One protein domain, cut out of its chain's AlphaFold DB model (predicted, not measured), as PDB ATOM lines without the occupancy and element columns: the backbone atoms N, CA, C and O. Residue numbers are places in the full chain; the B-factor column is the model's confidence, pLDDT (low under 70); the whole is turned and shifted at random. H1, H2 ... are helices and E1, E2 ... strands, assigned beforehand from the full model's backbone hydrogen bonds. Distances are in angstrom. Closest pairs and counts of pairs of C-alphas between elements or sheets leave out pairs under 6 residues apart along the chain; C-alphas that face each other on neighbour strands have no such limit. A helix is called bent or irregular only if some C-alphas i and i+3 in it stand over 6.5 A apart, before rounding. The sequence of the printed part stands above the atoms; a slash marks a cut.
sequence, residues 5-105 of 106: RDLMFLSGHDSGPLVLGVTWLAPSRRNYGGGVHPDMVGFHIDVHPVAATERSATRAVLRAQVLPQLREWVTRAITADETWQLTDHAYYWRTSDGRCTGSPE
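Overview. This is residues 5 to 105 of the 106 residues of an uncharacterized protein of Streptomyces sp. SID4920 (UniProt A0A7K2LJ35). A twisted sheet of five strands has one long bent helix, H1, over one face and no named helix on the other, making two layers. The short helix H2 follows H1, and the long loop of residues 26 to 41 reaches toward one end of the longest axis. The printed part has 101 residues with two named helices and five named strands, along the chain E1, E2, E3, H1, H2, E4, E5; the sheet is mixed, in the order E1, E3, E2, E4, E5, and the class is mixed, helices and strands. It is only just compact, close to loose, with a radius of gyration of the C-alphas of 15.1 A, and elongated, spanning 49 by 29 by 18 A.

Arrangement. Edge strand E1, residues 5 to 9, is parallel to E3, residues 42 to 47, with N 8 and O 45 at 2.9 A. E2, residues 18 to 25, is antiparallel to E3 and forms a hairpin with it; N 23 and O 44 are 2.8 A apart. H1, residues 55 to 78, was assigned as one helix by its hydrogen bonds but is bent: C-alphas 64 and 67 are 7.0 A apart, and its arms H1a, residues 55 to 64, and H1b, residues 67 to 78, stand at a steep tilt of 48 degrees. H2, residues 82 to 85, is close to but not clearly touching H1b, the closest C-alphas being those of Ala 77 and Gln 85, 7.5 A apart; it is not on the sheet, only just, with 4 pairs of C-alphas within 10 A. E4, residues 89 to 96, is antiparallel to E2, with N 22 and O 91 at 2.9 A. E5, residues 99 to 104, the other edge strand, forms a hairpin with E4, with N 94 and O 101 at 2.8 A. Both arms are on the same face of the sheet. H1a is over E4 at a height over the sheet of 9.4 A, slantwise to the strands at 53 degrees to E4 on the local plane; its closest C-alphas to E5 are those of Val 61 and Cys 100, 6.9 A. H1b is over E2 and E4 at a height of 9.6 A, along the strands at 9 degrees to E2 on the local plane; the closest C-alphas to E2 are those of Leu 70 and Val 22, 7.7 A. E3, H1, H2 and E4 form a split strand-helix-strand unit, two strands running the same way with E2 between them, and its crossover is left-handed. Every O i to N i+4 pair is within hydrogen-bond range in H1a and H1b; H2 is too short for such a pair.

Along the chain. E1 begins at C-alpha 5, (3.647, 17.700, 16.806), and is 13.7 A long. E2 is 19.8 A, E3 16.7 A, E4 23.2 A and E5 17.1 A; H1a is 14.1 A, H1b 16.2 A and H2 4.9 A. H1a begins at C-alpha 55, (7.027, 39.924, 3.872), and E5 ends at C-alpha 104, (-11.535, 29.960, 15.130).

Size, cuts and confidence. The C-alphas farthest apart are those of Asn 31 and Thr 53, 48.9 A. The sheet is twisted, its C-alphas lying up to 4.1 A off the best plane. The link E2 to E3 is long, with 16 residues, and the printed part has no cut. Mean pLDDT of the printed part is 86.5; residues 13 to 14 and 29 to 34 are under 70.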
ATOM      1  N   ARG A   5       3.364  18.861  17.652       85.81
ATOM      2  CA  ARG A   5       3.647  17.700  16.806       85.81
ATOM      3  C   ARG A   5       4.285  18.105  15.501       85.81
ATOM      4  O   ARG A   5       5.281  17.499  15.125       85.81
ATOM      5  N   ASP A   6       3.747  19.145  14.881       86.94
ATOM      6  CA  ASP A   6       4.238  19.611  13.597       86.94
ATOM      7  C   ASP A   6       4.282  21.141  13.523       86.94
ATOM      8  O   ASP A   6       3.461  21.847  14.121       86.94
ATOM      9  N   LEU A   7       5.282  21.633  12.797       90.25
ATOM     10  CA  LEU A   7       5.424  23.009  12.346       90.25
ATOM     11  C   LEU A   7       5.780  22.954  10.863       90.25
ATOM     12  O   LEU A   7       6.931  22.694  10.500       90.25
ATOM     13  N   MET A   8       4.808  23.261  10.014       90.25
ATOM     14  CA  MET A   8       4.974  23.211   8.572       90.25
ATOM     15  C   MET A   8       5.074  24.611   7.979       90.25
ATOM     16  O   MET A   8       4.280  25.501   8.271       90.25
ATOM     17  N   PHE A   9       6.052  24.803   7.095       87.75
ATOM     18  CA  PHE A   9       6.111  25.969   6.219       87.75
ATOM     19  C   PHE A   9       5.501  25.576   4.883       87.75
ATOM     20  O   PHE A   9       6.111  24.840   4.105       87.75
ATOM     21  N   LEU A  10       4.283  26.043   4.635       87.00
ATOM     22  CA  LEU A  10       3.571  25.723   3.413       87.00
ATOM     23  C   LEU A  10       4.238  26.425   2.228       87.00
ATOM     24  O   LEU A  10       4.663  27.580   2.300       87.00
ATOM     25  N   SER A  11       4.341  25.697   1.122       78.88
ATOM     26  CA  SER A  11       4.884  26.183  -0.140       78.88
ATOM     27  C   SER A  11       3.768  26.276  -1.179       78.88
ATOM     28  O   SER A  11       2.799  25.521  -1.138       78.88
ATOM     29  N   GLY A  12       3.876  27.228  -2.104       71.00
ATOM     30  CA  GLY A  12       2.854  27.458  -3.122       71.00
ATOM     31  C   GLY A  12       2.618  28.937  -3.397       71.00
ATOM     32  O   GLY A  12       3.428  29.790  -3.027       71.00
ATOM     33  N   HIS A  13       1.514  29.226  -4.086       63.47
ATOM     34  CA  HIS A  13       1.074  30.596  -4.323       63.47
ATOM     35  C   HIS A  13       0.655  31.263  -3.008       63.47
ATOM     36  O   HIS A  13       0.350  30.580  -2.029       63.47
ATOM     37  N   ASP A  14       0.658  32.593  -3.006       67.88
ATOM     38  CA  ASP A  14       0.183  33.406  -1.892       67.88
ATOM     39  C   ASP A  14      -1.165  32.873  -1.368       67.88
ATOM     40  O   ASP A  14      -2.115  32.707  -2.137       67.88
ATOM     41  N   SER A  15      -1.229  32.568  -0.066       70.69
ATOM     42  CA  SER A  15      -2.463  32.113   0.601       70.69
ATOM     43  C   SER A  15      -3.436  33.270   0.868       70.69
ATOM     44  O   SER A  15      -4.416  33.120   1.606       70.69
ATOM     45  N   GLY A  16      -3.166  34.434   0.274       79.06
ATOM     46  CA  GLY A  16      -3.913  35.658   0.466       79.06
ATOM     47  C   GLY A  16      -3.682  36.175   1.883       79.06
ATOM     48  O   GLY A  16      -2.548  36.217   2.352       79.06
ATOM     49  N   PRO A  17      -4.734  36.546   2.626       84.38
ATOM     50  CA  PRO A  17      -4.542  37.151   3.933       84.38
ATOM     51  C   PRO A  17      -4.096  36.141   4.999       84.38
ATOM     52  O   PRO A  17      -3.744  36.556   6.092       84.38
ATOM     53  N   LEU A  18      -4.144  34.827   4.764       87.25
ATOM     54  CA  LEU A  18      -3.816  33.829   5.785       87.25
ATOM     55  C   LEU A  18      -2.299  33.730   5.993       87.25
ATOM     56  O   LEU A  18      -1.567  33.460   5.049       87.25
ATOM     57  N   VAL A  19      -1.835  33.914   7.235       90.38
ATOM     58  CA  VAL A  19      -0.393  33.934   7.559       90.38
ATOM     59  C   VAL A  19       0.037  32.832   8.520       90.38
ATOM     60  O   VAL A  19       1.181  32.381   8.463       90.38
ATOM     61  N   LEU A  20      -0.862  32.397   9.404       94.19
ATOM     62  CA  LEU A  20      -0.588  31.356  10.386       94.19
ATOM     63  C   LEU A  20      -1.876  30.589  10.706       94.19
ATOM     64  O   LEU A  20      -2.917  31.207  10.936       94.19
ATOM     65  N   GLY A  21      -1.791  29.267  10.771       93.94
ATOM     66  CA  GLY A  21      -2.808  28.392  11.342       93.94
ATOM     67  C   GLY A  21      -2.256  27.641  12.547       93.94
ATOM     68  O   GLY A  21      -1.071  27.317  12.595       93.94
ATOM     69  N   VAL A  22      -3.107  27.375  13.531       95.44
ATOM     70  CA  VAL A  22      -2.836  26.387  14.575       95.44
ATOM     71  C   VAL A  22      -4.039  25.480  14.740       95.44
ATOM     72  O   VAL A  22      -5.169  25.958  14.812       95.44
ATOM     73  N   THR A  23      -3.777  24.186  14.862       94.81
ATOM     74  CA  THR A  23      -4.796  23.163  15.062       94.81
ATOM     75  C   THR A  23      -4.404  22.263  16.222       94.81
ATOM     76  O   THR A  23      -3.278  21.780  16.296       94.81
ATOM     77  N   TRP A  24      -5.328  22.028  17.143       94.19
ATOM     78  CA  TRP A  24      -5.302  20.916  18.079       94.19
ATOM     79  C   TRP A  24      -6.038  19.747  17.433       94.19
ATOM     80  O   TRP A  24      -7.244  19.834  17.210       94.19
ATOM     81  N   LEU A  25      -5.302  18.677  17.144       91.56
ATOM     82  CA  LEU A  25      -5.871  17.425  16.669       91.56
ATOM     83  C   LEU A  25      -6.124  16.512  17.869       91.56
ATOM     84  O   LEU A  25      -5.180  16.047  18.519       91.56
ATOM     85  N   ALA A  26      -7.396  16.275  18.166       90.25
ATOM     86  CA  ALA A  26      -7.838  15.439  19.264       90.25
ATOM     87  C   ALA A  26      -7.641  13.946  18.954       90.25
ATOM     88  O   ALA A  26      -7.628  13.510  17.796       90.25
ATOM     89  N   PRO A  27      -7.497  13.104  19.991       87.94
ATOM     90  CA  PRO A  27      -7.476  11.663  19.803       87.94
ATOM     91  C   PRO A  27      -8.836  11.176  19.286       87.94
ATOM     92  O   PRO A  27      -9.816  11.123  20.022       87.94
ATOM     93  N   SER A  28      -8.888  10.739  18.029       80.12
ATOM     94  CA  SER A  28     -10.071  10.101  17.448       80.12
ATOM     95  C   SER A  28      -9.887   8.586  17.404       80.12
ATOM     96  O   SER A  28      -9.136   8.059  16.579       80.12
ATOM     97  N   ARG A  29     -10.575   7.863  18.297       64.19
ATOM     98  CA  ARG A  29     -10.641   6.394  18.265       64.19
ATOM     99  C   ARG A  29     -11.836   5.958  17.424       64.19
ATOM    100  O   ARG A  29     -12.940   5.797  17.937       64.19
ATOM    101  N   ARG A  30     -11.628   5.752  16.125       66.44
ATOM    102  CA  ARG A  30     -12.593   5.021  15.290       66.44
ATOM    103  C   ARG A  30     -12.196   3.548  15.244       66.44
ATOM    104  O   ARG A  30     -11.079   3.222  14.857       66.44
ATOM    105  N   ASN A  31     -13.119   2.665  15.628       58.09
ATOM    106  CA  ASN A  31     -12.878   1.217  15.731       58.09
ATOM    107  C   ASN A  31     -12.775   0.496  14.368       58.09
ATOM    108  O   ASN A  31     -12.440  -0.682  14.336       58.09
ATOM    109  N   TYR A  32     -13.032   1.185  13.250       58.59
ATOM    110  CA  TYR A  32     -12.997   0.627  11.892       58.59
ATOM    111  C   TYR A  32     -12.299   1.586  10.919       58.59
ATOM    112  O   TYR A  32     -12.929   2.140  10.024       58.59
ATOM    113  N   GLY A  33     -10.994   1.809  11.114       59.94
ATOM    114  CA  GLY A  33     -10.187   2.672  10.242       59.94
ATOM    115  C   GLY A  33     -10.568   4.163  10.298       59.94
ATOM    116  O   GLY A  33     -11.660   4.548  10.710       59.94
ATOM    117  N   GLY A  34      -9.631   5.038   9.922       68.25
ATOM    118  CA  GLY A  34      -9.867   6.491   9.868       68.25
ATOM    119  C   GLY A  34      -9.845   7.224  11.217       68.25
ATOM    120  O   GLY A  34     -10.378   8.326  11.314       68.25
ATOM    121  N   GLY A  35      -9.268   6.621  12.262       76.00
ATOM    122  CA  GLY A  35      -8.920   7.327  13.499       76.00
ATOM    123  C   GLY A  35      -7.637   8.149  13.347       76.00
ATOM    124  O   GLY A  35      -6.832   7.902  12.449       76.00
ATOM    125  N   VAL A  36      -7.431   9.109  14.245       80.44
ATOM    126  CA  VAL A  36      -6.183   9.880  14.308       80.44
ATOM    127  C   VAL A  36      -5.100   8.989  14.912       80.44
ATOM    128  O   VAL A  36      -5.280   8.442  16.002       80.44
ATOM    129  N   HIS A  37      -3.973   8.835  14.211       81.19
ATOM    130  CA  HIS A  37      -2.831   8.090  14.741       81.19
ATOM    131  C   HIS A  37      -2.337   8.758  16.041       81.19
ATOM    132  O   HIS A  37      -2.214   9.982  16.058       81.19
ATOM    133  N   PRO A  38      -2.021   8.012  17.118       81.62
ATOM    134  CA  PRO A  38      -1.625   8.597  18.404       81.62
ATOM    135  C   PRO A  38      -0.478   9.615  18.320       81.62
ATOM    136  O   PRO A  38      -0.478  10.602  19.054       81.62
ATOM    137  N   ASP A  39       0.461   9.417  17.393       82.94
ATOM    138  CA  ASP A  39       1.584  10.344  17.189       82.94
ATOM    139  C   ASP A  39       1.175  11.679  16.557       82.94
ATOM    140  O   ASP A  39       1.872  12.677  16.728       82.94
ATOM    141  N   MET A  40       0.023  11.720  15.885       84.12
ATOM    142  CA  MET A  40      -0.538  12.934  15.294       84.12
ATOM    143  C   MET A  40      -1.341  13.758  16.310       84.12
ATOM    144  O   MET A  40      -1.667  14.905  16.034       84.12
ATOM    145  N   VAL A  41      -1.662  13.222  17.492       88.25
ATOM    146  CA  VAL A  41      -2.442  13.951  18.507       88.25
ATOM    147  C   VAL A  41      -1.604  15.075  19.110       88.25
ATOM    148  O   VAL A  41      -0.566  14.822  19.733       88.25
ATOM    149  N   GLY A  42      -2.070  16.315  18.974       92.25
ATOM    150  CA  GLY A  42      -1.394  17.492  19.510       92.25
ATOM    151  C   GLY A  42      -1.564  18.742  18.652       92.25
ATOM    152  O   GLY A  42      -2.500  18.846  17.867       92.25
ATOM    153  N   PHE A  43      -0.659  19.704  18.839       93.25
ATOM    154  CA  PHE A  43      -0.663  20.960  18.095       93.25
ATOM    155  C   PHE A  43       0.069  20.831  16.764       93.25
ATOM    156  O   PHE A  43       1.224  20.405  16.733       93.25
ATOM    157  N   HIS A  44      -0.580  21.294  15.709       93.38
ATOM    158  CA  HIS A  44      -0.044  21.452  14.364       93.38
ATOM    159  C   HIS A  44      -0.073  22.933  14.027       93.38
ATOM    160  O   HIS A  44      -1.083  23.592  14.273       93.38
ATOM    161  N   ILE A  45       1.042  23.474  13.553       94.19
ATOM    162  CA  ILE A  45       1.165  24.892  13.221       94.19
ATOM    163  C   ILE A  45       1.568  25.011  11.757       94.19
ATOM    164  O   ILE A  45       2.615  24.505  11.363       94.19
ATOM    165  N   ASP A  46       0.781  25.755  10.990       93.75
ATOM    166  CA  ASP A  46       1.025  26.005   9.575       93.75
ATOM    167  C   ASP A  46       1.433  27.461   9.362       93.75
ATOM    168  O   ASP A  46       0.717  28.390   9.741       93.75
ATOM    169  N   VAL A  47       2.584  27.675   8.732       91.81
ATOM    170  CA  VAL A  47       3.065  28.991   8.304       91.81
ATOM    171  C   VAL A  47       2.814  29.126   6.809       91.81
ATOM    172  O   VAL A  47       3.403  28.401   6.005       91.81
ATOM    173  N   HIS A  48       1.948  30.062   6.433       91.31
ATOM    174  CA  HIS A  48       1.536  30.248   5.045       91.31
ATOM    175  C   HIS A  48       2.522  31.124   4.255       91.31
ATOM    176  O   HIS A  48       3.150  32.027   4.822       91.31
ATOM    177  N   PRO A  49       2.677  30.884   2.938       88.06
ATOM    178  CA  PRO A  49       3.491  31.732   2.080       88.06
ATOM    179  C   PRO A  49       2.870  33.127   1.960       88.06
ATOM    180  O   PRO A  49       1.665  33.266   1.778       88.06
ATOM    181  N   VAL A  50       3.727  34.150   2.006       85.25
ATOM    182  CA  VAL A  50       3.349  35.567   1.894       85.25
ATOM    183  C   VAL A  50       4.050  36.197   0.693       85.25
ATOM    184  O   VAL A  50       5.246  35.940   0.456       85.25
ATOM    185  N   ALA A  51       3.324  37.053  -0.033       84.31
ATOM    186  CA  ALA A  51       3.837  37.828  -1.157       84.31
ATOM    187  C   ALA A  51       5.144  38.554  -0.805       84.31
ATOM    188  O   ALA A  51       5.286  39.167   0.256       84.31
ATOM    189  N   ALA A  52       6.132  38.498  -1.706       85.50
ATOM    190  CA  ALA A  52       7.478  39.017  -1.446       85.50
ATOM    191  C   ALA A  52       7.493  40.503  -1.048       85.50
ATOM    192  O   ALA A  52       8.282  40.892  -0.187       85.50
ATOM    193  N   THR A  53       6.595  41.299  -1.631       85.88
ATOM    194  CA  THR A  53       6.411  42.730  -1.353       85.88
ATOM    195  C   THR A  53       5.890  43.009   0.057       85.88
ATOM    196  O   THR A  53       6.166  44.072   0.605       85.88
ATOM    197  N   GLU A  54       5.195  42.056   0.677       84.50
ATOM    198  CA  GLU A  54       4.535  42.227   1.977       84.50
ATOM    199  C   GLU A  54       5.310  41.587   3.137       84.50
ATOM    200  O   GLU A  54       5.090  41.934   4.297       84.50
ATOM    201  N   ARG A  55       6.286  40.708   2.857       86.38
ATOM    202  CA  ARG A  55       7.027  39.924   3.872       86.38
ATOM    203  C   ARG A  55       7.564  40.742   5.041       86.38
ATOM    204  O   ARG A  55       7.506  40.279   6.176       86.38
ATOM    205  N   SER A  56       8.117  41.927   4.782       88.56
ATOM    206  CA  SER A  56       8.673  42.778   5.843       88.56
ATOM    207  C   SER A  56       7.579  43.266   6.801       88.56
ATOM    208  O   SER A  56       7.702  43.108   8.019       88.56
ATOM    209  N   ALA A  57       6.478  43.782   6.247       87.00
ATOM    210  CA  ALA A  57       5.330  44.253   7.015       87.00
ATOM    211  C   ALA A  57       4.664  43.095   7.771       87.00
ATOM    212  O   ALA A  57       4.468  43.174   8.985       87.00
ATOM    213  N   THR A  58       4.425  41.972   7.093       87.81
ATOM    214  CA  THR A  58       3.828  40.780   7.700       87.81
ATOM    215  C   THR A  58       4.705  40.203   8.806       87.81
ATOM    216  O   THR A  58       4.193  39.832   9.857       87.81
ATOM    217  N   ARG A  59       6.036  40.200   8.654       89.94
ATOM    218  CA  ARG A  59       6.952  39.754   9.715       89.94
ATOM    219  C   ARG A  59       6.846  40.616  10.974       89.94
ATOM    220  O   ARG A  59       6.888  40.072  12.078       89.94
ATOM    221  N   ALA A  60       6.724  41.935  10.822       91.12
ATOM    222  CA  ALA A  60       6.544  42.837  11.958       91.12
ATOM    223  C   ALA A  60       5.229  42.536  12.696       91.12
ATOM    224  O   ALA A  60       5.233  42.385  13.918       91.12
ATOM    225  N   VAL A  61       4.135  42.355  11.950       90.50
ATOM    226  CA  VAL A  61       2.818  41.998  12.500       90.50
ATOM    227  C   VAL A  61       2.841  40.627  13.180       90.50
ATOM    228  O   VAL A  61       2.386  40.502  14.316       90.50
ATOM    229  N   LEU A  62       3.429  39.612  12.538       90.44
ATOM    230  CA  LEU A  62       3.550  38.265  13.095       90.44
ATOM    231  C   LEU A  62       4.255  38.290  14.453       90.44
ATOM    232  O   LEU A  62       3.772  37.714  15.426       90.44
ATOM    233  N   ARG A  63       5.386  38.998  14.535       92.44
ATOM    234  CA  ARG A  63       6.183  39.068  15.762       92.44
ATOM    235  C   ARG A  63       5.488  39.856  16.871       92.44
ATOM    236  O   ARG A  63       5.575  39.454  18.027       92.44
ATOM    237  N   ALA A  64       4.844  40.970  16.528       92.38
ATOM    238  CA  ALA A  64       4.244  41.871  17.506       92.38
ATOM    239  C   ALA A  64       2.864  41.410  17.999       92.38
ATOM    240  O   ALA A  64       2.513  41.696  19.138       92.38
ATOM    241  N   GLN A  65       2.084  40.722  17.158       91.38
ATOM    242  CA  GLN A  65       0.679  40.405  17.440       91.38
ATOM    243  C   GLN A  65       0.410  38.899  17.430       91.38
ATOM    244  O   GLN A  65      -0.114  38.361  18.404       91.38
ATOM    245  N   VAL A  66       0.799  38.203  16.359       91.94
ATOM    246  CA  VAL A  66       0.384  36.807  16.138       91.94
ATOM    247  C   VAL A  66       1.076  35.836  17.084       91.94
ATOM    248  O   VAL A  66       0.407  35.021  17.708       91.94
ATOM    249  N   LEU A  67       2.399  35.920  17.246       93.69
ATOM    250  CA  LEU A  67       3.131  35.000  18.124       93.69
ATOM    251  C   LEU A  67       2.702  35.098  19.604       93.69
ATOM    252  O   LEU A  67       2.551  34.049  20.235       93.69
ATOM    253  N   PRO A  68       2.458  36.296  20.178       94.12
ATOM    254  CA  PRO A  68       1.826  36.409  21.492       94.12
ATOM    255  C   PRO A  68       0.453  35.725  21.573       94.12
ATOM    256  O   PRO A  68       0.223  34.941  22.491       94.12
ATOM    257  N   GLN A  69      -0.427  35.948  20.592       93.56
ATOM    258  CA  GLN A  69      -1.758  35.327  20.565       93.56
ATOM    259  C   GLN A  69      -1.686  33.801  20.416       93.56
ATOM    260  O   GLN A  69      -2.418  33.078  21.092       93.56
ATOM    261  N   LEU A  70      -0.773  33.294  19.582       94.19
ATOM    262  CA  LEU A  70      -0.497  31.864  19.451       94.19
ATOM    263  C   LEU A  70      -0.058  31.277  20.790       94.19
ATOM    264  O   LEU A  70      -0.565  30.236  21.204       94.19
ATOM    265  N   ARG A  71       0.859  31.951  21.493       93.81
ATOM    266  CA  ARG A  71       1.309  31.519  22.819       93.81
ATOM    267  C   ARG A  71       0.137  31.430  23.792       93.81
ATOM    268  O   ARG A  71       0.041  30.442  24.516       93.81
ATOM    269  N   GLU A  72      -0.734  32.432  23.829       92.94
ATOM    270  CA  GLU A  72      -1.920  32.424  24.692       92.94
ATOM    271  C   GLU A  72      -2.887  31.294  24.332       92.94
ATOM    272  O   GLU A  72      -3.404  30.617  25.220       92.94
ATOM    273  N   TRP A  73      -3.121  31.067  23.039       93.62
ATOM    274  CA  TRP A  73      -3.974  29.984  22.561       93.62
ATOM    275  C   TRP A  73      -3.412  28.611  22.958       93.62
ATOM    276  O   TRP A  73      -4.110  27.830  23.600       93.62
ATOM    277  N   VAL A  74      -2.123  28.357  22.697       92.06
ATOM    278  CA  VAL A  74      -1.440  27.108  23.076       92.06
ATOM    279  C   VAL A  74      -1.420  26.925  24.594       92.06
ATOM    280  O   VAL A  74      -1.660  25.824  25.083       92.06
ATOM    281  N   THR A  75      -1.176  27.993  25.357       92.75
ATOM    282  CA  THR A  75      -1.181  27.935  26.829       92.75
ATOM    283  C   THR A  75      -2.554  27.521  27.345       92.75
ATOM    284  O   THR A  75      -2.638  26.586  28.138       92.75
ATOM    285  N   ARG A  76      -3.627  28.154  26.847       91.56
ATOM    286  CA  ARG A  76      -5.005  27.801  27.214       91.56
ATOM    287  C   ARG A  76      -5.324  26.352  26.872       91.56
ATOM    288  O   ARG A  76      -5.837  25.644  27.727       91.56
ATOM    289  N   ALA A  77      -4.964  25.910  25.672       90.31
ATOM    290  CA  ALA A  77      -5.190  24.546  25.213       90.31
ATOM    291  C   ALA A  77      -4.433  23.490  26.046       90.31
ATOM    292  O   ALA A  77      -4.959  22.414  26.321       90.31
ATOM    293  N   ILE A  78      -3.208  23.788  26.502       90.38
ATOM    294  CA  ILE A  78      -2.447  22.895  27.397       90.38
ATOM    295  C   ILE A  78      -3.133  22.755  28.761       90.38
ATOM    296  O   ILE A  78      -3.101  21.675  29.347       90.38
ATOM    297  N   THR A  79      -3.738  23.833  29.262       91.38
ATOM    298  CA  THR A  79      -4.440  23.862  30.554       91.38
ATOM    299  C   THR A  79      -5.929  23.534  30.457       91.38
ATOM    300  O   THR A  79      -6.615  23.563  31.475       91.38
ATOM    301  N   ALA A  80      -6.444  23.278  29.254       91.25
ATOM    302  CA  ALA A  80      -7.861  23.037  29.031       91.25
ATOM    303  C   ALA A  80      -8.287  21.682  29.608       91.25
ATOM    304  O   ALA A  80      -7.474  20.758  29.717       91.25
ATOM    305  N   ASP A  81      -9.565  21.573  29.959       92.38
ATOM    306  CA  ASP A  81     -10.151  20.339  30.467       92.38
ATOM    307  C   ASP A  81     -10.157  19.205  29.424       92.38
ATOM    308  O   ASP A  81      -9.840  19.380  28.243       92.38
ATOM    309  N   GLU A  82     -10.496  18.003  29.886       88.94
ATOM    310  CA  GLU A  82     -10.552  16.811  29.042       88.94
ATOM    311  C   GLU A  82     -11.584  16.949  27.914       88.94
ATOM    312  O   GLU A  82     -11.312  16.539  26.790       88.94
ATOM    313  N   THR A  83     -12.733  17.583  28.170       91.19
ATOM    314  CA  THR A  83     -13.774  17.786  27.154       91.19
ATOM    315  C   THR A  83     -13.255  18.623  25.989       91.19
ATOM    316  O   THR A  83     -13.470  18.266  24.828       91.19
ATOM    317  N   TRP A  84     -12.510  19.690  26.280       92.38
ATOM    318  CA  TRP A  84     -11.841  20.491  25.266       92.38
ATOM    319  C   TRP A  84     -10.803  19.662  24.502       92.38
ATOM    320  O   TRP A  84     -10.802  19.675  23.274       92.38
ATOM    321  N   GLN A  85      -9.963  18.888  25.202       90.06
ATOM    322  CA  GLN A  85      -8.891  18.084  24.590       90.06
ATOM    323  C   GLN A  85      -9.398  16.928  23.709       90.06
ATOM    324  O   GLN A  85      -8.645  16.438  22.865       90.06
ATOM    325  N   LEU A  86     -10.651  16.499  23.875       90.44
ATOM    326  CA  LEU A  86     -11.291  15.442  23.082       90.44
ATOM    327  C   LEU A  86     -11.968  15.943  21.797       90.44
ATOM    328  O   LEU A  86     -12.513  15.132  21.049       90.44
ATOM    329  N   THR A  87     -11.930  17.247  21.527       90.62
ATOM    330  CA  THR A  87     -12.508  17.858  20.321       90.62
ATOM    331  C   THR A  87     -11.420  18.564  19.525       90.62
ATOM    332  O   THR A  87     -10.503  19.120  20.125       90.62
ATOM    333  N   ASP A  88     -11.500  18.544  18.196       91.88
ATOM    334  CA  ASP A  88     -10.577  19.306  17.353       91.88
ATOM    335  C   ASP A  88     -10.828  20.809  17.511       91.88
ATOM    336  O   ASP A  88     -11.973  21.258  17.591       91.88
ATOM    337  N   HIS A  89      -9.755  21.599  17.534       93.81
ATOM    338  CA  HIS A  89      -9.853  23.060  17.567       93.81
ATOM    339  C   HIS A  89      -8.854  23.656  16.606       93.81
ATOM    340  O   HIS A  89      -7.670  23.361  16.705       93.81
ATOM    341  N   ALA A  90      -9.296  24.566  15.754       93.69
ATOM    342  CA  ALA A  90      -8.404  25.312  14.886       93.69
ATOM    343  C   ALA A  90      -8.590  26.813  15.068       93.69
ATOM    344  O   ALA A  90      -9.668  27.305  15.417       93.69
ATOM    345  N   TYR A  91      -7.503  27.542  14.864       94.19
ATOM    346  CA  TYR A  91      -7.465  28.988  14.934       94.19
ATOM    347  C   TYR A  91      -6.526  29.532  13.869       94.19
ATOM    348  O   TYR A  91      -5.398  29.069  13.705       94.19
ATOM    349  N   TYR A  92      -6.999  30.543  13.154       93.44
ATOM    350  CA  TYR A  92      -6.309  31.100  12.004       93.44
ATOM    351  C   TYR A  92      -6.089  32.586  12.190       93.44
ATOM    352  O   TYR A  92      -6.993  33.316  12.597       93.44
ATOM    353  N   TRP A  93      -4.895  33.031  11.826       94.38
ATOM    354  CA  TRP A  93      -4.525  34.432  11.786       94.38
ATOM    355  C   TRP A  93      -4.441  34.908  10.355       94.38
ATOM    356  O   TRP A  93      -3.699  34.366   9.532       94.38
ATOM    357  N   ARG A  94      -5.189  35.969  10.084       91.62
ATOM    358  CA  ARG A  94      -5.227  36.640   8.797       91.62
ATOM    359  C   ARG A  94      -4.678  38.049   8.933       91.62
ATOM    360  O   ARG A  94      -4.933  38.712   9.934       91.62
ATOM    361  N   THR A  95      -3.931  38.517   7.946       87.31
ATOM    362  CA  THR A  95      -3.469  39.896   7.836       87.31
ATOM    363  C   THR A  95      -4.225  40.627   6.740       87.31
ATOM    364  O   THR A  95      -4.284  40.154   5.610       87.31
ATOM    365  N   SER A  96      -4.771  41.792   7.077       82.88
ATOM    366  CA  SER A  96      -5.350  42.757   6.136       82.88
ATOM    367  C   SER A  96      -4.899  44.145   6.564       82.88
ATOM    368  O   SER A  96      -4.949  44.462   7.754       82.88
ATOM    369  N   ASP A  97      -4.427  44.959   5.620       79.56
ATOM    370  CA  ASP A  97      -4.113  46.379   5.846       79.56
ATOM    371  C   ASP A  97      -3.165  46.633   7.040       79.56
ATOM    372  O   ASP A  97      -3.350  47.550   7.841       79.56
ATOM    373  N   GLY A  98      -2.154  45.771   7.212       75.50
ATOM    374  CA  GLY A  98      -1.173  45.872   8.302       75.50
ATOM    375  C   GLY A  98      -1.702  45.507   9.695       75.50
ATOM    376  O   GLY A  98      -1.002  45.696  10.691       75.50
ATOM    377  N   ARG A  99      -2.919  44.965   9.792       80.38
ATOM    378  CA  ARG A  99      -3.504  44.435  11.028       80.38
ATOM    379  C   ARG A  99      -3.686  42.936  10.930       80.38
ATOM    380  O   ARG A  99      -3.924  42.409   9.847       80.38
ATOM    381  N   CYS A 100      -3.603  42.261  12.072       86.12
ATOM    382  CA  CYS A 100      -3.942  40.853  12.155       86.12
ATOM    383  C   CYS A 100      -5.279  40.644  12.864       86.12
ATOM    384  O   CYS A 100      -5.526  41.220  13.924       86.12
ATOM    385  N   THR A 101      -6.122  39.797  12.285       88.38
ATOM    386  CA  THR A 101      -7.329  39.276  12.914       88.38
ATOM    387  C   THR A 101      -7.198  37.771  13.090       88.38
ATOM    388  O   THR A 101      -6.740  37.058  12.199       88.38
ATOM    389  N   GLY A 102      -7.573  37.295  14.272       88.12
ATOM    390  CA  GLY A 102      -7.616  35.878  14.591       88.12
ATOM    391  C   GLY A 102      -9.059  35.389  14.667       88.12
ATOM    392  O   GLY A 102      -9.920  36.080  15.217       88.12
ATOM    393  N   SER A 103      -9.336  34.200  14.141       87.50
ATOM    394  CA  SER A 103     -10.657  33.575  14.245       87.50
ATOM    395  C   SER A 103     -10.541  32.059  14.388       87.50
ATOM    396  O   SER A 103      -9.679  31.471  13.731       87.50
ATOM    397  N   PRO A 104     -11.416  31.411  15.181       85.06
ATOM    398  CA  PRO A 104     -11.535  29.960  15.130       85.06
ATOM    399  C   PRO A 104     -12.013  29.504  13.741       85.06
ATOM    400  O   PRO A 104     -12.600  30.294  12.993       85.06
ATOM    401  N   GLU A 105     -11.757  28.244  13.393       75.69
ATOM    402  CA  GLU A 105     -12.410  27.600  12.245       75.69
ATOM    403  C   GLU A 105     -13.939  27.606  12.428       75.69
ATOM    404  O   GLU A 105     -14.427  27.531  13.560       75.69
TER     405      GLU A 105